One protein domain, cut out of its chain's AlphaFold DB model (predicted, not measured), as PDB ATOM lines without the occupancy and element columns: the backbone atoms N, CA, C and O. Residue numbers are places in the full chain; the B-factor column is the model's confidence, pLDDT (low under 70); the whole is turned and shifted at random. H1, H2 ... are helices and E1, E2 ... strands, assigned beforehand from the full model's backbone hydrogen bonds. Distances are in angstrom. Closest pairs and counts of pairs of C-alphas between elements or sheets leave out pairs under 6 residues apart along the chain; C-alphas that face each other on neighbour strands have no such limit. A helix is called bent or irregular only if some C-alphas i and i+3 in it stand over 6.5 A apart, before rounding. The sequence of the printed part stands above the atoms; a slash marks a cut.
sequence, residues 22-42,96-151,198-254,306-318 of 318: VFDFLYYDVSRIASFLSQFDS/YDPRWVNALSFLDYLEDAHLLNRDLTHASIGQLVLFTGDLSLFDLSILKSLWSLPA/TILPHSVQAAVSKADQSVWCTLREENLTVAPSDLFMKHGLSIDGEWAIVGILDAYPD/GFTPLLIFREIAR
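What this domain is: This is residues 22 to 42, 96 to 151, 198 to 254 and 306 to 318 of the 318 residues of an uncharacterized protein of Rhizobium radiobacter (UniProt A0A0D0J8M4). One twisted sheet of six strands folds back on itself, E1 and E6 facing E2, E3 and E4 with E5 as the hinge, and the edge strand E4 comes back close to E6. H1 and H2 pack on each other beside the E1 and E6 side, H4 packs over E2, and H3, straight after E2, lies farthest out. The printed part has 147 residues, with four named helices and six named strands in the order E1 H1 H2 E2 H3 E3 E4 H4 E5 E6. The sheet runs E1 E6 E5 E2 E3 E4, antiparallel throughout, and the class is mixed, helices and strands. The whole is compact, with a radius of gyration of the C-alphas of 16.1 A and spans of 57 by 42 by 32 A.

How they stand to each other: The sheet is made of E1, residues 22 to 28, E6, residues 306 to 317, E5, residues 238 to 251, E2, residues 128 to 139, E3, residues 204 to 210, and E4, residues 213 to 219. It is a folded sheet, one sheet bent back on itself into two leaves that face each other: E1 and E6 face E2, E3 and E4 with 46 pairs of C-alphas within 11 A, and E5 is the hinge. Three strands bend: E2 by 95 degrees at residue 133, E5 by 117 degrees at residue 241 and E6 by 68 degrees at residue 309. E1 and E6 have N 24 and O 314 within hydrogen-bond range at 2.8 A; E6 and E5 have N 246 and O 311 at 2.9 A. E5 and E2 have N 131 and O 245 at 2.9 A, and E2 and E3 have N 136 and O 207 at 2.8 A. E3 and E4 form a hairpin, with N 208 and O 215 at 3.0 A. E4 and E6 are not neighbours, but their closest C-alphas, those of Cys 217 and Phe 307, are 5.1 A apart. H2, residues 99 to 112, is on the sheet at a height of 9.1 A; it lies only just over E1, where 3 of its C-alphas fall, and runs across the strands at 78 degrees to E1 on the local plane. H1, residues 30 to 40, only grazes the sheet with residues 30 to 33. H1 and H2 touch, the closest C-alphas being those of Leu 37 and Phe 106 at 6.6 A, at a steep tilt of 42 degrees, the same way. H4, residues 228 to 235, is on the sheet at a height of 7.4 A, over E2 and across the strands at 84 degrees to E2 on the local plane. H3, residues 140 to 147, is only just not on the sheet, with 4 pairs of C-alphas within 10 A. H3 and H4 are close but not clearly touching: the closest C-alphas, those of Ile 142 and Ser 229, are 8.0 A apart. Every O i to N i+4 pair is within hydrogen-bond range in H1, H2, H3 and H4.

Where its parts are: E1 begins at C-alpha 22, (-21.986, 140.103, 34.467). From first to last C-alpha, E6 is 29.8 A long, E2 25.2 A, E5 23.2 A and E3 20.3 A; H2 is 19.7 A. E2 ends at C-alpha 139, (1.048, 135.040, 48.536), and E6 ends at C-alpha 317, (-23.619, 144.447, 36.563).

The domain as a whole: The C-alphas of Ser 42 and Ala 151, the two farthest apart, are 58.7 A apart. Residues 43 to 95, 152 to 197 and 255 to 305 are not printed, and the C-alphas across these cuts are 22.6 A, 14.5 A and 10.4 A apart. The link from H2 to E2 is long, with 15 residues, of which 116 to 117 pair parallel with 128 to 129 of E2. Mean pLDDT of the printed part is 89.4; residues 41 to 42, 96 to 98 and 201 are under 70.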
ATOM      1  N   VAL A  22     -23.387 140.058  34.886       86.62
ATOM      2  CA  VAL A  22     -21.986 140.103  34.467       86.62
ATOM      3  C   VAL A  22     -21.101 139.848  35.678       86.62
ATOM      4  O   VAL A  22     -21.187 140.557  36.682       86.62
ATOM      5  N   PHE A  23     -20.207 138.867  35.557       91.12
ATOM      6  CA  PHE A  23     -19.308 138.456  36.630       91.12
ATOM      7  C   PHE A  23     -17.847 138.825  36.351       91.12
ATOM      8  O   PHE A  23     -17.338 138.664  35.242       91.12
ATOM      9  N   ASP A  24     -17.164 139.278  37.399       92.62
ATOM     10  CA  ASP A  24     -15.716 139.466  37.465       92.62
ATOM     11  C   ASP A  24     -15.100 138.248  38.166       92.62
ATOM     12  O   ASP A  24     -15.263 138.068  39.375       92.62
ATOM     13  N   PHE A  25     -14.440 137.380  37.395       94.31
ATOM     14  CA  PHE A  25     -13.788 136.172  37.901       94.31
ATOM     15  C   PHE A  25     -12.347 136.470  38.316       94.31
ATOM     16  O   PHE A  25     -11.525 136.905  37.509       94.31
ATOM     17  N   LEU A  26     -12.015 136.148  39.564       95.62
ATOM     18  CA  LEU A  26     -10.656 136.222  40.094       95.62
ATOM     19  C   LEU A  26      -9.917 134.884  39.997       95.62
ATOM     20  O   LEU A  26      -8.716 134.860  39.737       95.62
ATOM     21  N   TYR A  27     -10.627 133.774  40.212       96.38
ATOM     22  CA  TYR A  27     -10.063 132.424  40.212       96.38
ATOM     23  C   TYR A  27     -10.954 131.450  39.444       96.38
ATOM     24  O   TYR A  27     -12.175 131.473  39.611       96.38
ATOM     25  N   TYR A  28     -10.340 130.570  38.648       95.12
ATOM     26  CA  TYR A  28     -11.020 129.533  37.869       95.12
ATOM     27  C   TYR A  28     -10.168 128.254  37.774       95.12
ATOM     28  O   TYR A  28      -9.152 128.228  37.075       95.12
ATOM     29  N   ASP A  29     -10.576 127.164  38.441       95.19
ATOM     30  CA  ASP A  29      -9.901 125.862  38.313       95.19
ATOM     31  C   ASP A  29     -10.276 125.164  37.003       95.19
ATOM     32  O   ASP A  29     -11.178 124.323  36.940       95.19
ATOM     33  N   VAL A  30      -9.517 125.494  35.953       89.88
ATOM     34  CA  VAL A  30      -9.701 124.972  34.592       89.88
ATOM     35  C   VAL A  30      -9.799 123.452  34.567       89.88
ATOM     36  O   VAL A  30     -10.661 122.901  33.885       89.88
ATOM     37  N   SER A  31      -8.918 122.768  35.297       90.62
ATOM     38  CA  SER A  31      -8.801 121.311  35.208       90.62
ATOM     39  C   SER A  31      -9.966 120.617  35.901       90.62
ATOM     40  O   SER A  31     -10.538 119.672  35.354       90.62
ATOM     41  N   ARG A  32     -10.343 121.082  37.098       92.81
ATOM     42  CA  ARG A  32     -11.446 120.474  37.852       92.81
ATOM     43  C   ARG A  32     -12.797 120.782  37.232       92.81
ATOM     44  O   ARG A  32     -13.605 119.869  37.104       92.81
ATOM     45  N   ILE A  33     -13.030 122.023  36.806       92.06
ATOM     46  CA  ILE A  33     -14.306 122.412  36.196       92.06
ATOM     47  C   ILE A  33     -14.522 121.650  34.888       92.06
ATOM     48  O   ILE A  33     -15.589 121.072  34.695       92.06
ATOM     49  N   ALA A  34     -13.493 121.535  34.042       87.25
ATOM     50  CA  ALA A  34     -13.564 120.693  32.846       87.25
ATOM     51  C   ALA A  34     -13.884 119.227  33.190       87.25
ATOM     52  O   ALA A  34     -14.713 118.595  32.533       87.25
ATOM     53  N   SER A  35     -13.268 118.688  34.249       89.06
ATOM     54  CA  SER A  35     -13.550 117.331  34.721       89.06
ATOM     55  C   SER A  35     -14.994 117.164  35.206       89.06
ATOM     56  O   SER A  35     -15.610 116.145  34.896       89.06
ATOM     57  N   PHE A  36     -15.567 118.138  35.913       89.50
ATOM     58  CA  PHE A  36     -16.968 118.083  36.341       89.50
ATOM     59  C   PHE A  36     -17.935 118.181  35.170       89.50
ATOM     60  O   PHE A  36     -18.788 117.312  35.015       89.50
ATOM     61  N   LEU A  37     -17.741 119.159  34.284       86.56
ATOM     62  CA  LEU A  37     -18.561 119.306  33.082       86.56
ATOM     63  C   LEU A  37     -18.534 118.036  32.215       86.56
ATOM     64  O   LEU A  37     -19.565 117.639  31.682       86.56
ATOM     65  N   SER A  38     -17.390 117.344  32.130       84.06
ATOM     66  CA  SER A  38     -17.284 116.064  31.408       84.06
ATOM     67  C   SER A  38     -18.084 114.912  32.025       84.06
ATOM     68  O   SER A  38     -18.400 113.956  31.327       84.06
ATOM     69  N   GLN A  39     -18.376 114.980  33.326       83.00
ATOM     70  CA  GLN A  39     -19.191 113.989  34.037       83.00
ATOM     71  C   GLN A  39     -20.685 114.311  33.948       83.00
ATOM     72  O   GLN A  39     -21.510 113.403  34.019       83.00
ATOM     73  N   PHE A  40     -21.026 115.593  33.809       76.69
ATOM     74  CA  PHE A  40     -22.401 116.079  33.734       76.69
ATOM     75  C   PHE A  40     -23.039 115.871  32.359       76.69
ATOM     76  O   PHE A  40     -24.237 115.602  32.282       76.69
ATOM     77  N   ASP A  41     -22.250 115.945  31.283       64.12
ATOM     78  CA  ASP A  41     -22.726 115.710  29.919       64.12
ATOM     79  C   ASP A  41     -22.296 114.329  29.392       64.12
ATOM     80  O   ASP A  41     -21.110 114.017  29.275       64.12
ATOM     81  N   SER A  42     -23.277 113.516  28.990       53.72
ATOM     82  CA  SER A  42     -23.069 112.225  28.315       53.72
ATOM     83  C   SER A  42     -22.306 112.318  26.982       53.72
ATOM     84  O   SER A  42     -21.842 111.299  26.468       53.72
ATOM     85  N   TYR A  96     -12.163 130.517  20.407       54.75
ATOM     86  CA  TYR A  96     -12.698 131.140  21.617       54.75
ATOM     87  C   TYR A  96     -12.035 130.492  22.831       54.75
ATOM     88  O   TYR A  96     -11.891 129.272  22.855       54.75
ATOM     89  N   ASP A  97     -11.646 131.292  23.827       62.22
ATOM     90  CA  ASP A  97     -11.240 130.758  25.129       62.22
ATOM     91  C   ASP A  97     -12.498 130.243  25.853       62.22
ATOM     92  O   ASP A  97     -13.385 131.045  26.165       62.22
ATOM     93  N   PRO A  98     -12.630 128.926  26.092       69.69
ATOM     94  CA  PRO A  98     -13.842 128.360  26.663       69.69
ATOM     95  C   PRO A  98     -13.965 128.616  28.170       69.69
ATOM     96  O   PRO A  98     -15.001 128.286  28.733       69.69
ATOM     97  N   ARG A  99     -12.957 129.188  28.848       74.69
ATOM     98  CA  ARG A  99     -12.938 129.328  30.318       74.69
ATOM     99  C   ARG A  99     -14.190 129.990  30.890       74.69
ATOM    100  O   ARG A  99     -14.783 129.446  31.813       74.69
ATOM    101  N   TRP A 100     -14.610 131.122  30.333       79.50
ATOM    102  CA  TRP A 100     -15.745 131.887  30.866       79.50
ATOM    103  C   TRP A 100     -17.078 131.225  30.561       79.50
ATOM    104  O   TRP A 100     -17.937 131.146  31.431       79.50
ATOM    105  N   VAL A 101     -17.213 130.680  29.352       80.31
ATOM    106  CA  VAL A 101     -18.394 129.901  28.971       80.31
ATOM    107  C   VAL A 101     -18.520 128.684  29.884       80.31
ATOM    108  O   VAL A 101     -19.583 128.451  30.439       80.31
ATOM    109  N   ASN A 102     -17.421 127.972  30.129       85.00
ATOM    110  CA  ASN A 102     -17.392 126.821  31.024       85.00
ATOM    111  C   ASN A 102     -17.679 127.202  32.480       85.00
ATOM    112  O   ASN A 102     -18.351 126.443  33.167       85.00
ATOM    113  N   ALA A 103     -17.191 128.350  32.961       86.94
ATOM    114  CA  ALA A 103     -17.492 128.837  34.306       86.94
ATOM    115  C   ALA A 103     -18.993 129.085  34.488       86.94
ATOM    116  O   ALA A 103     -19.569 128.608  35.462       86.94
ATOM    117  N   LEU A 104     -19.615 129.777  33.531       87.88
ATOM    118  CA  LEU A 104     -21.049 130.058  33.546       87.88
ATOM    119  C   LEU A 104     -21.860 128.769  33.408       87.88
ATOM    120  O   LEU A 104     -22.646 128.465  34.290       87.88
ATOM    121  N   SER A 105     -21.565 127.932  32.409       87.50
ATOM    122  CA  SER A 105     -22.246 126.641  32.237       87.50
ATOM    123  C   SER A 105     -22.099 125.722  33.451       87.50
ATOM    124  O   SER A 105     -22.994 124.934  33.743       87.50
ATOM    125  N   PHE A 106     -20.971 125.796  34.162       90.31
ATOM    126  CA  PHE A 106     -20.789 125.072  35.412       90.31
ATOM    127  C   PHE A 106     -21.702 125.618  36.512       90.31
ATOM    128  O   PHE A 106     -22.371 124.823  37.161       90.31
ATOM    129  N   LEU A 107     -21.759 126.941  36.702       90.88
ATOM    130  CA  LEU A 107     -22.666 127.567  37.669       90.88
ATOM    131  C   LEU A 107     -24.132 127.247  37.358       90.88
ATOM    132  O   LEU A 107     -24.827 126.763  38.251       90.88
ATOM    133  N   ASP A 108     -24.548 127.417  36.101       89.25
ATOM    134  CA  ASP A 108     -25.900 127.115  35.625       89.25
ATOM    135  C   ASP A 108     -26.264 125.661  35.941       89.25
ATOM    136  O   ASP A 108     -27.282 125.385  36.569       89.25
ATOM    137  N   TYR A 109     -25.377 124.713  35.609       89.50
ATOM    138  CA  TYR A 109     -25.616 123.302  35.898       89.50
ATOM    139  C   TYR A 109     -25.744 123.022  37.400       89.50
ATOM    140  O   TYR A 109     -26.611 122.250  37.812       89.50
ATOM    141  N   LEU A 110     -24.873 123.602  38.235       90.94
ATOM    142  CA  LEU A 110     -24.940 123.388  39.681       90.94
ATOM    143  C   LEU A 110     -26.236 123.931  40.287       90.94
ATOM    144  O   LEU A 110     -26.758 123.335  41.234       90.94
ATOM    145  N   GLU A 111     -26.730 125.048  39.761       88.88
ATOM    146  CA  GLU A 111     -27.982 125.666  40.181       88.88
ATOM    147  C   GLU A 111     -29.190 124.840  39.717       88.88
ATOM    148  O   GLU A 111     -30.008 124.438  40.554       88.88
ATOM    149  N   ASP A 112     -29.234 124.474  38.434       88.19
ATOM    150  CA  ASP A 112     -30.288 123.657  37.820       88.19
ATOM    151  C   ASP A 112     -30.405 122.271  38.466       88.19
ATOM    152  O   ASP A 112     -31.505 121.779  38.726       88.19
ATOM    153  N   ALA A 113     -29.271 121.634  38.761       87.94
ATOM    154  CA  ALA A 113     -29.223 120.321  39.401       87.94
ATOM    155  C   ALA A 113     -29.360 120.383  40.935       87.94
ATOM    156  O   ALA A 113     -29.317 119.340  41.593       87.94
ATOM    157  N   HIS A 114     -29.504 121.581  41.515       90.38
ATOM    158  CA  HIS A 114     -29.586 121.820  42.963       90.38
ATOM    159  C   HIS A 114     -28.423 121.191  43.754       90.38
ATOM    160  O   HIS A 114     -28.592 120.694  44.870       90.38
ATOM    161  N   LEU A 115     -27.225 121.205  43.165       91.50
ATOM    162  CA  LEU A 115     -26.002 120.657  43.760       91.50
ATOM    163  C   LEU A 115     -25.247 121.683  44.614       91.50
ATOM    164  O   LEU A 115     -24.331 121.309  45.347       91.50
ATOM    165  N   LEU A 116     -25.611 122.964  44.511       92.94
ATOM    166  CA  LEU A 116     -24.942 124.063  45.196       92.94
ATOM    167  C   LEU A 116     -25.539 124.309  46.586       92.94
ATOM    168  O   LEU A 116     -26.612 124.897  46.725       92.94
ATOM    169  N   ASN A 117     -24.825 123.896  47.631       94.25
ATOM    170  CA  ASN A 117     -25.204 124.208  49.005       94.25
ATOM    171  C   ASN A 117     -24.771 125.643  49.362       94.25
ATOM    172  O   ASN A 117     -23.669 126.065  49.028       94.25
ATOM    173  N   ARG A 118     -25.635 126.407  50.031       94.12
ATOM    174  CA  ARG A 118     -25.363 127.794  50.456       94.12
ATOM    175  C   ARG A 118     -25.225 127.927  51.976       94.12
ATOM    176  O   ARG A 118     -24.927 129.009  52.472       94.12
ATOM    177  N   ASP A 119     -25.442 126.837  52.707       92.06
ATOM    178  CA  ASP A 119     -25.349 126.778  54.159       92.06
ATOM    179  C   ASP A 119     -24.114 125.979  54.583       92.06
ATOM    180  O   ASP A 119     -24.091 124.746  54.538       92.06
ATOM    181  N   LEU A 120     -23.086 126.702  55.027       90.31
ATOM    182  CA  LEU A 120     -21.848 126.110  55.534       90.31
ATOM    183  C   LEU A 120     -22.062 125.212  56.755       90.31
ATOM    184  O   LEU A 120     -21.318 124.251  56.920       90.31
ATOM    185  N   THR A 121     -23.052 125.500  57.603       87.31
ATOM    186  CA  THR A 121     -23.225 124.793  58.886       87.31
ATOM    187  C   THR A 121     -23.744 123.373  58.716       87.31
ATOM    188  O   THR A 121     -23.415 122.494  59.510       87.31
ATOM    189  N   HIS A 122     -24.528 123.136  57.664       88.25
ATOM    190  CA  HIS A 122     -25.131 121.836  57.373       88.25
ATOM    191  C   HIS A 122     -24.495 121.135  56.165       88.25
ATOM    192  O   HIS A 122     -24.870 120.006  55.836       88.25
ATOM    193  N   ALA A 123     -23.544 121.781  55.486       93.38
ATOM    194  CA  ALA A 123     -22.828 121.184  54.370       93.38
ATOM    195  C   ALA A 123     -21.949 120.016  54.834       93.38
ATOM    196  O   ALA A 123     -21.217 120.111  55.812       93.38
ATOM    197  N   SER A 124     -22.005 118.908  54.097       94.31
ATOM    198  CA  SER A 124     -21.148 117.746  54.327       94.31
ATOM    199  C   SER A 124     -19.835 117.844  53.552       94.31
ATOM    200  O   SER A 124     -19.805 118.356  52.433       94.31
ATOM    201  N   ILE A 125     -18.752 117.287  54.107       95.50
ATOM    202  CA  ILE A 125     -17.480 117.129  53.382       95.50
ATOM    203  C   ILE A 125     -17.731 116.426  52.035       95.50
ATOM    204  O   ILE A 125     -18.408 115.400  51.970       95.50
ATOM    205  N   GLY A 126     -17.168 116.982  50.965       94.31
ATOM    206  CA  GLY A 126     -17.327 116.535  49.585       94.31
ATOM    207  C   GLY A 126     -18.454 117.231  48.817       94.31
ATOM    208  O   GLY A 126     -18.531 117.058  47.603       94.31
ATOM    209  N   GLN A 127     -19.308 118.021  49.477       95.56
ATOM    210  CA  GLN A 127     -20.353 118.788  48.795       95.56
ATOM    211  C   GLN A 127     -19.806 120.069  48.162       95.56
ATOM    212  O   GLN A 127     -18.842 120.663  48.649       95.56
ATOM    213  N   LEU A 128     -20.460 120.493  47.079       96.69
ATOM    214  CA  LEU A 128     -20.222 121.783  46.445       96.69
ATOM    215  C   LEU A 128     -20.944 122.867  47.236       96.69
ATOM    216  O   LEU A 128     -22.148 122.776  47.478       96.69
ATOM    217  N   VAL A 129     -20.195 123.885  47.641       97.31
ATOM    218  CA  VAL A 129     -20.689 124.972  48.478       97.31
ATOM    219  C   VAL A 129     -20.379 126.307  47.818       97.31
ATOM    220  O   VAL A 129     -19.259 126.529  47.355       97.31
ATOM    221  N   LEU A 130     -21.372 127.195  47.807       97.38
ATOM    222  CA  LEU A 130     -21.217 128.615  47.523       97.38
ATOM    223  C   LEU A 130     -21.195 129.382  48.841       97.38
ATOM    224  O   LEU A 130     -22.158 129.336  49.606       97.38
ATOM    225  N   PHE A 131     -20.131 130.140  49.068       97.50
ATOM    226  CA  PHE A 131     -20.024 131.052  50.199       97.50
ATOM    227  C   PHE A 131     -19.732 132.473  49.716       97.50
ATOM    228  O   PHE A 131     -19.037 132.655  48.720       97.50
ATOM    229  N   THR A 132     -20.271 133.477  50.406       97.25
ATOM    230  CA  THR A 132     -20.104 134.899  50.059       97.25
ATOM    231  C   THR A 132     -19.533 135.667  51.239       97.25
ATOM    232  O   THR A 132     -19.885 135.371  52.382       97.25
ATOM    233  N   GLY A 133     -18.672 136.649  50.983       97.06
ATOM    234  CA  GLY A 133     -18.088 137.489  52.025       97.06
ATOM    235  C   GLY A 133     -16.904 138.326  51.554       97.06
ATOM    236  O   GLY A 133     -16.671 138.488  50.355       97.06
ATOM    237  N   ASP A 134     -16.143 138.832  52.520       97.12
ATOM    238  CA  ASP A 134     -14.942 139.625  52.283       97.12
ATOM    239  C   ASP A 134     -13.779 138.712  51.899       97.12
ATOM    240  O   ASP A 134     -13.459 137.752  52.612       97.12
ATOM    241  N   LEU A 135     -13.125 139.018  50.779       97.69
ATOM    242  CA  LEU A 135     -11.995 138.245  50.282       97.69
ATOM    243  C   LEU A 135     -10.681 138.760  50.872       97.69
ATOM    244  O   LEU A 135     -10.334 139.934  50.754       97.69
ATOM    245  N   SER A 136      -9.909 137.845  51.446       96.44
ATOM    246  CA  SER A 136      -8.517 138.049  51.829       96.44
ATOM    247  C   SER A 136      -7.607 137.140  51.016       96.44
ATOM    248  O   SER A 136      -7.925 135.967  50.823       96.44
ATOM    249  N   LEU A 137      -6.471 137.663  50.554       94.81
ATOM    250  CA  LEU A 137      -5.509 136.928  49.737       94.81
ATOM    251  C   LEU A 137      -4.082 137.229  50.186       94.81
ATOM    252  O   LEU A 137      -3.720 138.376  50.447       94.81
ATOM    253  N   PHE A 138      -3.255 136.188  50.255       90.75
ATOM    254  CA  PHE A 138      -1.863 136.325  50.645       90.75
ATOM    255  C   PHE A 138      -0.959 135.336  49.916       90.75
ATOM    256  O   PHE A 138      -1.166 134.127  49.971       90.75
ATOM    257  N   ASP A 139       0.070 135.853  49.250       89.38
ATOM    258  CA  ASP A 139       1.048 135.040  48.536       89.38
ATOM    259  C   ASP A 139       2.297 134.779  49.392       89.38
ATOM    260  O   ASP A 139       3.098 135.679  49.671       89.38
ATOM    261  N   LEU A 140       2.497 133.515  49.778       84.75
ATOM    262  CA  LEU A 140       3.666 133.086  50.547       84.75
ATOM    263  C   LEU A 140       4.987 133.187  49.764       84.75
ATOM    264  O   LEU A 140       6.063 133.148  50.372       84.75
ATOM    265  N   SER A 141       4.953 133.319  48.435       81.19
ATOM    266  CA  SER A 141       6.157 133.504  47.617       81.19
ATOM    267  C   SER A 141       6.899 134.803  47.980       81.19
ATOM    268  O   SER A 141       8.138 134.846  48.005       81.19
ATOM    269  N   ILE A 142       6.148 135.835  48.383       78.94
ATOM    270  CA  ILE A 142       6.680 137.122  48.837       78.94
ATOM    271  C   ILE A 142       7.474 136.925  50.136       78.94
ATOM    272  O   ILE A 142       8.600 137.414  50.270       78.94
ATOM    273  N   LEU A 143       6.934 136.140  51.075       75.44
ATOM    274  CA  LEU A 143       7.598 135.826  52.343       75.44
ATOM    275  C   LEU A 143       8.886 135.035  52.156       75.44
ATOM    276  O   LEU A 143       9.863 135.319  52.844       75.44
ATOM    277  N   LYS A 144       8.933 134.093  51.208       76.50
ATOM    278  CA  LYS A 144      10.166 133.353  50.901       76.50
ATOM    279  C   LYS A 144      11.319 134.302  50.597       76.50
ATOM    280  O   LYS A 144      12.416 134.164  51.145       76.50
ATOM    281  N   SER A 145      11.052 135.268  49.722       74.38
ATOM    282  CA  SER A 145      12.039 136.259  49.307       74.38
ATOM    283  C   SER A 145      12.512 137.071  50.509       74.38
ATOM    284  O   SER A 145      13.716 137.233  50.696       74.38
ATOM    285  N   LEU A 146      11.592 137.471  51.390       76.56
ATOM    286  CA  LEU A 146      11.915 138.202  52.617       76.56
ATOM    287  C   LEU A 146      12.724 137.364  53.617       76.56
ATOM    288  O   LEU A 146      13.757 137.828  54.093       76.56
ATOM    289  N   TRP A 147      12.325 136.126  53.913       73.50
ATOM    290  CA  TRP A 147      13.013 135.255  54.876       73.50
ATOM    291  C   TRP A 147      14.380 134.779  54.401       73.50
ATOM    292  O   TRP A 147      15.208 134.385  55.216       73.50
ATOM    293  N   SER A 148      14.655 134.833  53.098       75.25
ATOM    294  CA  SER A 148      15.994 134.564  52.574       75.25
ATOM    295  C   SER A 148      17.008 135.663  52.935       75.25
ATOM    296  O   SER A 148      18.213 135.399  52.965       75.25
ATOM    297  N   LEU A 149      16.543 136.872  53.278       84.12
ATOM    298  CA  LEU A 149      17.406 138.011  53.583       84.12
ATOM    299  C   LEU A 149      18.022 137.882  54.988       84.12
ATOM    300  O   LEU A 149      17.286 137.774  55.972       84.12
ATOM    301  N   PRO A 150      19.358 137.998  55.138       82.25
ATOM    302  CA  PRO A 150      20.022 137.901  56.441       82.25
ATOM    303  C   PRO A 150      19.479 138.886  57.486       82.25
ATOM    304  O   PRO A 150      19.343 138.542  58.658       82.25
ATOM    305  N   ALA A 151      19.128 140.103  57.062       82.88
ATOM    306  CA  ALA A 151      18.552 141.117  57.945       82.88
ATOM    307  C   ALA A 151      17.182 140.692  58.499       82.88
ATOM    308  O   ALA A 151      16.939 140.831  59.696       82.88
ATOM    309  N   THR A 198      11.968 128.423  54.997       75.75
ATOM    310  CA  THR A 198      12.487 128.622  53.629       75.75
ATOM    311  C   THR A 198      12.214 127.452  52.681       75.75
ATOM    312  O   THR A 198      12.300 127.625  51.464       75.75
ATOM    313  N   ILE A 199      11.876 126.280  53.226       75.88
ATOM    314  CA  ILE A 199      11.619 125.039  52.481       75.88
ATOM    315  C   ILE A 199      10.110 124.826  52.276       75.88
ATOM    316  O   ILE A 199       9.704 124.021  51.437       75.88
ATOM    317  N   LEU A 200       9.267 125.542  53.025       73.88
ATOM    318  CA  LEU A 200       7.820 125.371  52.956       73.88
ATOM    319  C   LEU A 200       7.264 125.810  51.593       73.88
ATOM    320  O   LEU A 200       7.767 126.766  50.995       73.88
ATOM    321  N   PRO A 201       6.235 125.105  51.088       68.94
ATOM    322  CA  PRO A 201       5.662 125.381  49.781       68.94
ATOM    323  C   PRO A 201       5.106 126.804  49.706       68.94
ATOM    324  O   PRO A 201       4.445 127.288  50.624       68.94
ATOM    325  N   HIS A 202       5.372 127.462  48.581       76.00
ATOM    326  CA  HIS A 202       4.828 128.779  48.273       76.00
ATOM    327  C   HIS A 202       3.458 128.567  47.653       76.00
ATOM    328  O   HIS A 202       3.351 128.123  46.512       76.00
ATOM    329  N   SER A 203       2.423 128.809  48.442       85.75
ATOM    330  CA  SER A 203       1.055 128.832  47.959       85.75
ATOM    331  C   SER A 203       0.489 130.235  48.086       85.75
ATOM    332  O   SER A 203       0.829 130.987  49.003       85.75
ATOM    333  N   VAL A 204      -0.414 130.562  47.169       92.81
ATOM    334  CA  VAL A 204      -1.342 131.663  47.375       92.81
ATOM    335  C   VAL A 204      -2.427 131.140  48.301       92.81
ATOM    336  O   VAL A 204      -3.013 130.088  48.054       92.81
ATOM    337  N   GLN A 205      -2.672 131.840  49.394       94.38
ATOM    338  CA  GLN A 205      -3.733 131.525  50.335       94.38
ATOM    339  C   GLN A 205      -4.865 132.510  50.144       94.38
ATOM    340  O   GLN A 205      -4.622 133.694  49.914       94.38
ATOM    341  N   ALA A 206      -6.091 132.022  50.266       96.94
ATOM    342  CA  ALA A 206      -7.259 132.875  50.258       96.94
ATOM    343  C   ALA A 206      -8.232 132.468  51.353       96.94
ATOM    344  O   ALA A 206      -8.379 131.285  51.676       96.94
ATOM    345  N   ALA A 207      -8.909 133.467  51.901       97.31
ATOM    346  CA  ALA A 207     -10.027 133.274  52.795       97.31
ATOM    347  C   ALA A 207     -11.182 134.169  52.364       97.31
ATOM    348  O   ALA A 207     -10.969 135.336  52.043       97.31
ATOM    349  N   VAL A 208     -12.395 133.631  52.383       97.94
ATOM    350  CA  VAL A 208     -13.619 134.433  52.287       97.94
ATOM    351  C   VAL A 208     -14.281 134.358  53.648       97.94
ATOM    352  O   VAL A 208     -14.410 133.266  54.204       97.94
ATOM    353  N   SER A 209     -14.636 135.504  54.223       96.50
ATOM    354  CA  SER A 209     -15.182 135.578  55.583       96.50
ATOM    355  C   SER A 209     -16.448 136.424  55.628       96.50
ATOM    356  O   SER A 209     -16.529 137.458  54.972       96.50
ATOM    357  N   LYS A 210     -17.432 135.996  56.420       95.00
ATOM    358  CA  LYS A 210     -18.674 136.733  56.670       95.00
ATOM    359  C   LYS A 210     -19.111 136.485  58.106       95.00
ATOM    360  O   LYS A 210     -19.396 135.351  58.478       95.00
ATOM    361  N   ALA A 211     -19.164 137.555  58.898       88.88
ATOM    362  CA  ALA A 211     -19.457 137.498  60.330       88.88
ATOM    363  C   ALA A 211     -18.538 136.513  61.090       88.88
ATOM    364  O   ALA A 211     -17.339 136.762  61.194       88.88
ATOM    365  N   ASP A 212     -19.093 135.433  61.637       87.75
ATOM    366  CA  ASP A 212     -18.405 134.394  62.410       87.75
ATOM    367  C   ASP A 212     -17.972 133.185  61.566       87.75
ATOM    368  O   ASP A 212     -17.307 132.280  62.070       87.75
ATOM    369  N   GLN A 213     -18.300 133.174  60.274       93.75
ATOM    370  CA  GLN A 213     -17.957 132.094  59.361       93.75
ATOM    371  C   GLN A 213     -16.825 132.500  58.428       93.75
ATOM    372  O   GLN A 213     -16.782 133.606  57.886       93.75
ATOM    373  N   SER A 214     -15.912 131.563  58.198       95.69
ATOM    374  CA  SER A 214     -14.863 131.721  57.200       95.69
ATOM    375  C   SER A 214     -14.588 130.412  56.484       95.69
ATOM    376  O   SER A 214     -14.699 129.319  57.053       95.69
ATOM    377  N   VAL A 215     -14.208 130.548  55.222       97.44
ATOM    378  CA  VAL A 215     -13.657 129.473  54.405       97.44
ATOM    379  C   VAL A 215     -12.224 129.835  54.059       97.44
ATOM    380  O   VAL A 215     -11.918 130.997  53.799       97.44
ATOM    381  N   TRP A 216     -11.340 128.847  54.060       97.25
ATOM    382  CA  TRP A 216      -9.924 129.006  53.760       97.25
ATOM    383  C   TRP A 216      -9.502 127.983  52.715       97.25
ATOM    384  O   TRP A 216      -9.932 126.827  52.739       97.25
ATOM    385  N   CYS A 217      -8.629 128.402  51.807       97.06
ATOM    386  CA  CYS A 217      -8.130 127.557  50.738       97.06
ATOM    387  C   CYS A 217      -6.736 127.980  50.268       97.06
ATOM    388  O   CYS A 217      -6.240 129.068  50.577       97.06
ATOM    389  N   THR A 218      -6.114 127.109  49.473       95.62
ATOM    390  CA  THR A 218      -4.935 127.462  48.675       95.62
ATOM    391  C   THR A 218      -5.324 127.583  47.206       95.62
ATOM    392  O   THR A 218      -6.091 126.772  46.686       95.62
ATOM    393  N   LEU A 219      -4.797 128.606  46.538       95.44
ATOM    394  CA  LEU A 219      -5.027 128.899  45.132       95.44
ATOM    395  C   LEU A 219      -3.794 128.525  44.313       95.44
ATOM    396  O   LEU A 219      -2.651 128.715  44.732       95.44
ATOM    397  N   ARG A 220      -4.052 128.005  43.114       93.00
ATOM    398  CA  ARG A 220      -3.034 127.825  42.079       93.00
ATOM    399  C   ARG A 220      -2.858 129.130  41.323       93.00
ATOM    400  O   ARG A 220      -3.846 129.690  40.853       93.00
ATOM    401  N   GLU A 221      -1.624 129.590  41.200       91.25
ATOM    402  CA  GLU A 221      -1.320 130.867  40.557       91.25
ATOM    403  C   GLU A 221      -1.753 130.875  39.084       91.25
ATOM    404  O   GLU A 221      -2.333 131.849  38.620       91.25
ATOM    405  N   GLU A 222      -1.596 129.754  38.373       91.31
ATOM    406  CA  GLU A 222      -1.992 129.625  36.965       91.31
ATOM    407  C   GLU A 222      -3.508 129.721  36.708       91.31
ATOM    408  O   GLU A 222      -3.933 129.895  35.564       91.31
ATOM    409  N   ASN A 223      -4.316 129.597  37.765       93.62
ATOM    410  CA  ASN A 223      -5.776 129.665  37.722       93.62
ATOM    411  C   ASN A 223      -6.314 131.041  38.161       93.62
ATOM    412  O   ASN A 223      -7.529 131.250  38.149       93.62
ATOM    413  N   LEU A 224      -5.439 131.970  38.566       93.75
ATOM    414  CA  LEU A 224      -5.807 133.353  38.858       93.75
ATOM    415  C   LEU A 224      -5.847 134.192  37.579       93.75
ATOM    416  O   LEU A 224      -5.037 134.020  36.670       93.75
ATOM    417  N   THR A 225      -6.779 135.139  37.524       92.62
ATOM    418  CA  THR A 225      -6.904 136.076  36.395       92.62
ATOM    419  C   THR A 225      -5.975 137.282  36.516       92.62
ATOM    420  O   THR A 225      -5.641 137.911  35.512       92.62
ATOM    421  N   VAL A 226      -5.523 137.576  37.736       91.81
ATOM    422  CA  VAL A 226      -4.595 138.658  38.072       91.81
ATOM    423  C   VAL A 226      -3.463 138.088  38.921       91.81
ATOM    424  O   VAL A 226      -3.705 137.269  39.808       91.81
ATOM    425  N   ALA A 227      -2.230 138.531  38.670       91.75
ATOM    426  CA  ALA A 227      -1.074 138.092  39.442       91.75
ATOM    427  C   ALA A 227      -1.259 138.408  40.948       91.75
ATOM    428  O   ALA A 227      -1.641 139.536  41.288       91.75
ATOM    429  N   PRO A 228      -0.954 137.469  41.867       90.31
ATOM    430  CA  PRO A 228      -1.083 137.687  43.312       90.31
ATOM    431  C   PRO A 228      -0.328 138.921  43.814       90.31
ATOM    432  O   PRO A 228      -0.821 139.649  44.675       90.31
ATOM    433  N   SER A 229       0.852 139.186  43.245       89.38
ATOM    434  CA  SER A 229       1.666 140.364  43.556       89.38
ATOM    435  C   SER A 229       0.944 141.672  43.248       89.38
ATOM    436  O   SER A 229       1.037 142.624  44.021       89.38
ATOM    437  N   ASP A 230       0.203 141.722  42.142       91.25
ATOM    438  CA  ASP A 230      -0.499 142.925  41.697       91.25
ATOM    439  C   ASP A 230      -1.722 143.185  42.572       91.25
ATOM    440  O   ASP A 230      -1.967 144.323  42.977       91.25
ATOM    441  N   LEU A 231      -2.443 142.118  42.934       91.62
ATOM    442  CA  LEU A 231      -3.528 142.175  43.912       91.62
ATOM    443  C   LEU A 231      -3.015 142.691  45.257       91.62
ATOM    444  O   LEU A 231      -3.588 143.632  45.803       91.62
ATOM    445  N   PHE A 232      -1.899 142.146  45.745       88.19
ATOM    446  CA  PHE A 232      -1.294 142.567  47.004       88.19
ATOM    447  C   PHE A 232      -0.853 144.037  46.982       88.19
ATOM    448  O   PHE A 232      -1.123 144.779  47.920       88.19
ATOM    449  N   MET A 233      -0.209 144.498  45.906       89.19
ATOM    450  CA  MET A 233       0.211 145.901  45.792       89.19
ATOM    451  C   MET A 233      -0.968 146.873  45.671       89.19
ATOM    452  O   MET A 233      -0.857 148.019  46.104       89.19
ATOM    453  N   LYS A 234      -2.080 146.440  45.067       91.94
ATOM    454  CA  LYS A 234      -3.258 147.284  44.840       91.94
ATOM    455  C   LYS A 234      -4.206 147.321  46.038       91.94
ATOM    456  O   LYS A 234      -4.761 148.377  46.329       91.94
ATOM    457  N   HIS A 235      -4.401 146.187  46.698       91.31
ATOM    458  CA  HIS A 235      -5.442 145.989  47.707       91.31
ATOM    459  C   HIS A 235      -4.880 145.640  49.098       91.31
ATOM    460  O   HIS A 235      -5.586 145.711  50.099       91.31
ATOM    461  N   GLY A 236      -3.595 145.304  49.212       90.12
ATOM    462  CA  GLY A 236      -3.040 144.746  50.442       90.12
ATOM    463  C   GLY A 236      -3.514 143.308  50.653       90.12
ATOM    464  O   GLY A 236      -3.494 142.504  49.725       90.12
ATOM    465  N   LEU A 237      -3.914 142.968  51.881       90.38
ATOM    466  CA  LEU A 237      -4.367 141.614  52.234       90.38
ATOM    467  C   LEU A 237      -5.857 141.370  51.980       90.38
ATOM    468  O   LEU A 237      -6.266 140.213  51.969       90.38
ATOM    469  N   SER A 238      -6.660 142.421  51.812       94.06
ATOM    470  CA  SER A 238      -8.114 142.333  51.659       94.06
ATOM    471  C   SER A 238      -8.545 143.034  50.379       94.06
ATOM    472  O   SER A 238      -8.081 144.134  50.093       94.06
ATOM    473  N   ILE A 239      -9.389 142.379  49.587       95.00
ATOM    474  CA  ILE A 239      -9.864 142.878  48.298       95.00
ATOM    475  C   ILE A 239     -11.313 143.332  48.465       95.00
ATOM    476  O   ILE A 239     -12.194 142.510  48.709       95.00
ATOM    477  N   ASP A 240     -11.551 144.632  48.283       92.38
ATOM    478  CA  ASP A 240     -12.866 145.250  48.470       92.38
ATOM    479  C   ASP A 240     -13.973 144.633  47.591       92.38
ATOM    480  O   ASP A 240     -13.758 144.272  46.421       92.38
ATOM    481  N   GLY A 241     -15.189 144.613  48.143       92.19
ATOM    482  CA  GLY A 241     -16.411 144.096  47.522       92.19
ATOM    483  C   GLY A 241     -16.892 142.788  48.154       92.19
ATOM    484  O   GLY A 241     -16.151 142.139  48.886       92.19
ATOM    485  N   GLU A 242     -18.134 142.395  47.861       95.81
ATOM    486  CA  GLU A 242     -18.644 141.076  48.253       95.81
ATOM    487  C   GLU A 242     -18.224 140.052  47.195       95.81
ATOM    488  O   GLU A 242     -18.593 140.155  46.023       95.81
ATOM    489  N   TRP A 243     -17.414 139.082  47.609       97.75
ATOM    490  CA  TRP A 243     -16.909 138.023  46.748       97.75
ATOM    491  C   TRP A 243     -17.614 136.710  47.053       97.75
ATOM    492  O   TRP A 243     -17.849 136.360  48.209       97.75
ATOM    493  N   ALA A 244     -17.908 135.960  46.002       97.38
ATOM    494  CA  ALA A 244     -18.401 134.602  46.054       97.38
ATOM    495  C   ALA A 244     -17.261 133.613  45.792       97.38
ATOM    496  O   ALA A 244     -16.438 133.808  44.896       97.38
ATOM    497  N   ILE A 245     -17.245 132.520  46.545       98.06
ATOM    498  CA  ILE A 245     -16.388 131.361  46.311       98.06
ATOM    499  C   ILE A 245     -17.254 130.116  46.154       98.06
ATOM    500  O   ILE A 245     -18.088 129.816  47.009       98.06
ATOM    501  N   VAL A 246     -17.028 129.382  45.066       98.06
ATOM    502  CA  VAL A 246     -17.558 128.029  44.872       98.06
ATOM    503  C   VAL A 246     -16.417 127.052  45.059       98.06
ATOM    504  O   VAL A 246     -15.372 127.167  44.411       98.06
ATOM    505  N   GLY A 247     -16.614 126.075  45.933       97.88
ATOM    506  CA  GLY A 247     -15.616 125.054  46.210       97.88
ATOM    507  C   GLY A 247     -16.226 123.776  46.754       97.88
ATOM    508  O   GLY A 247     -17.418 123.700  47.038       97.88
ATOM    509  N   ILE A 248     -15.384 122.760  46.884       97.94
ATOM    510  CA  ILE A 248     -15.727 121.520  47.576       97.94
ATOM    511  C   ILE A 248     -15.342 121.708  49.039       97.94
ATOM    512  O   ILE A 248     -14.179 122.007  49.324       97.94
ATOM    513  N   LEU A 249     -16.289 121.514  49.954       97.56
ATOM    514  CA  LEU A 249     -15.990 121.500  51.382       97.56
ATOM    515  C   LEU A 249     -15.116 120.277  51.695       97.56
ATOM    516  O   LEU A 249     -15.559 119.149  51.498       97.56
ATOM    517  N   ASP A 250     -13.886 120.469  52.168       95.62
ATOM    518  CA  ASP A 250     -12.948 119.367  52.429       95.62
ATOM    519  C   ASP A 250     -12.583 119.187  53.909       95.62
ATOM    520  O   ASP A 250     -12.099 118.116  54.287       95.62
ATOM    521  N   ALA A 251     -12.888 120.167  54.767       94.06
ATOM    522  CA  ALA A 251     -12.684 120.040  56.205       94.06
ATOM    523  C   ALA A 251     -13.566 120.995  57.037       94.06
ATOM    524  O   ALA A 251     -13.766 122.153  56.676       94.06
ATOM    525  N   TYR A 252     -14.023 120.540  58.206       93.62
ATOM    526  CA  TYR A 252     -14.734 121.362  59.202       93.62
ATOM    527  C   TYR A 252     -13.772 122.142  60.102       93.62
ATOM    528  O   TYR A 252     -12.612 121.725  60.209       93.62
ATOM    529  N   PRO A 253     -14.223 123.225  60.759       91.50
ATOM    530  CA  PRO A 253     -13.518 123.817  61.890       91.50
ATOM    531  C   PRO A 253     -13.114 122.749  62.912       91.50
ATOM    532  O   PRO A 253     -13.747 121.698  63.016       91.50
ATOM    533  N   ASP A 254     -12.052 123.003  63.670       85.44
ATOM    534  CA  ASP A 254     -11.491 122.051  64.641       85.44
ATOM    535  C   ASP A 254     -12.339 121.927  65.933       85.44
ATOM    536  O   ASP A 254     -11.833 121.523  66.987       85.44
ATOM    537  N   GLY A 306     -12.321 124.244  55.505       96.62
ATOM    538  CA  GLY A 306     -11.385 123.958  54.420       96.62
ATOM    539  C   GLY A 306     -12.130 123.835  53.098       96.62
ATOM    540  O   GLY A 306     -13.125 123.109  53.018       96.62
ATOM    541  N   PHE A 307     -11.679 124.573  52.088       97.19
ATOM    542  CA  PHE A 307     -12.230 124.529  50.741       97.19
ATOM    543  C   PHE A 307     -11.167 124.094  49.739       97.19
ATOM    544  O   PHE A 307     -10.059 124.633  49.691       97.19
ATOM    545  N   THR A 308     -11.579 123.214  48.833       97.69
ATOM    546  CA  THR A 308     -10.926 123.040  47.543       97.69
ATOM    547  C   THR A 308     -11.619 123.972  46.539       97.69
ATOM    548  O   THR A 308     -12.756 123.696  46.146       97.69
ATOM    549  N   PRO A 309     -10.985 125.086  46.135       97.69
ATOM    550  CA  PRO A 309     -11.647 126.153  45.392       97.69
ATOM    551  C   PRO A 309     -11.827 125.777  43.919       97.69
ATOM    552  O   PRO A 309     -10.946 125.167  43.312       97.69
ATOM    553  N   LEU A 310     -12.964 126.163  43.341       97.50
ATOM    554  CA  LEU A 310     -13.275 126.002  41.918       97.50
ATOM    555  C   LEU A 310     -13.420 127.359  41.235       97.50
ATOM    556  O   LEU A 310     -12.812 127.580  40.192       97.50
ATOM    557  N   LEU A 311     -14.176 128.273  41.846       97.50
ATOM    558  CA  LEU A 311     -14.402 129.628  41.345       97.50
ATOM    559  C   LEU A 311     -14.280 130.643  42.476       97.50
ATOM    560  O   LEU A 311     -14.757 130.384  43.579       97.50
ATOM    561  N   ILE A 312     -13.707 131.809  42.181       97.94
ATOM    562  CA  ILE A 312     -13.859 133.023  42.996       97.94
ATOM    563  C   ILE A 312     -14.271 134.147  42.059       97.94
ATOM    564  O   ILE A 312     -13.581 134.396  41.068       97.94
ATOM    565  N   PHE A 313     -15.389 134.805  42.348       96.75
ATOM    566  CA  PHE A 313     -15.964 135.826  41.479       96.75
ATOM    567  C   PHE A 313     -16.826 136.817  42.255       96.75
ATOM    568  O   PHE A 313     -17.161 136.589  43.414       96.75
ATOM    569  N   ARG A 314     -17.204 137.912  41.607       95.06
ATOM    570  CA  ARG A 314     -18.220 138.848  42.096       95.06
ATOM    571  C   ARG A 314     -19.094 139.320  40.947       95.06
ATOM    572  O   ARG A 314     -18.664 139.315  39.796       95.06
ATOM    573  N   GLU A 315     -20.300 139.750  41.262       92.88
ATOM    574  CA  GLU A 315     -21.190 140.395  40.301       92.88
ATOM    575  C   GLU A 315     -20.783 141.866  40.117       92.88
ATOM    576  O   GLU A 315     -20.452 142.549  41.090       92.88
ATOM    577  N   ILE A 316     -20.762 142.350  38.873       91.31
ATOM    578  CA  ILE A 316     -20.394 143.740  38.546       91.31
ATOM    579  C   ILE A 316     -21.500 144.521  37.832       91.31
ATOM    580  O   ILE A 316     -21.477 145.752  37.866       91.31
ATOM    581  N   ALA A 317     -22.450 143.840  37.192       86.31
ATOM    582  CA  ALA A 317     -23.619 144.447  36.563       86.31
ATOM    583  C   ALA A 317     -24.744 143.415  36.421       86.31
ATOM    584  O   ALA A 317     -24.460 142.222  36.317       86.31
ATOM    585  N   ARG A 318     -25.984 143.906  36.371       71.38
ATOM    586  CA  ARG A 318     -27.222 143.149  36.199       71.38
ATOM    587  C   ARG A 318     -28.086 143.827  35.139       71.38
ATOM    588  O   ARG A 318     -27.983 145.077  35.041       71.38
TER     589      ARG A 318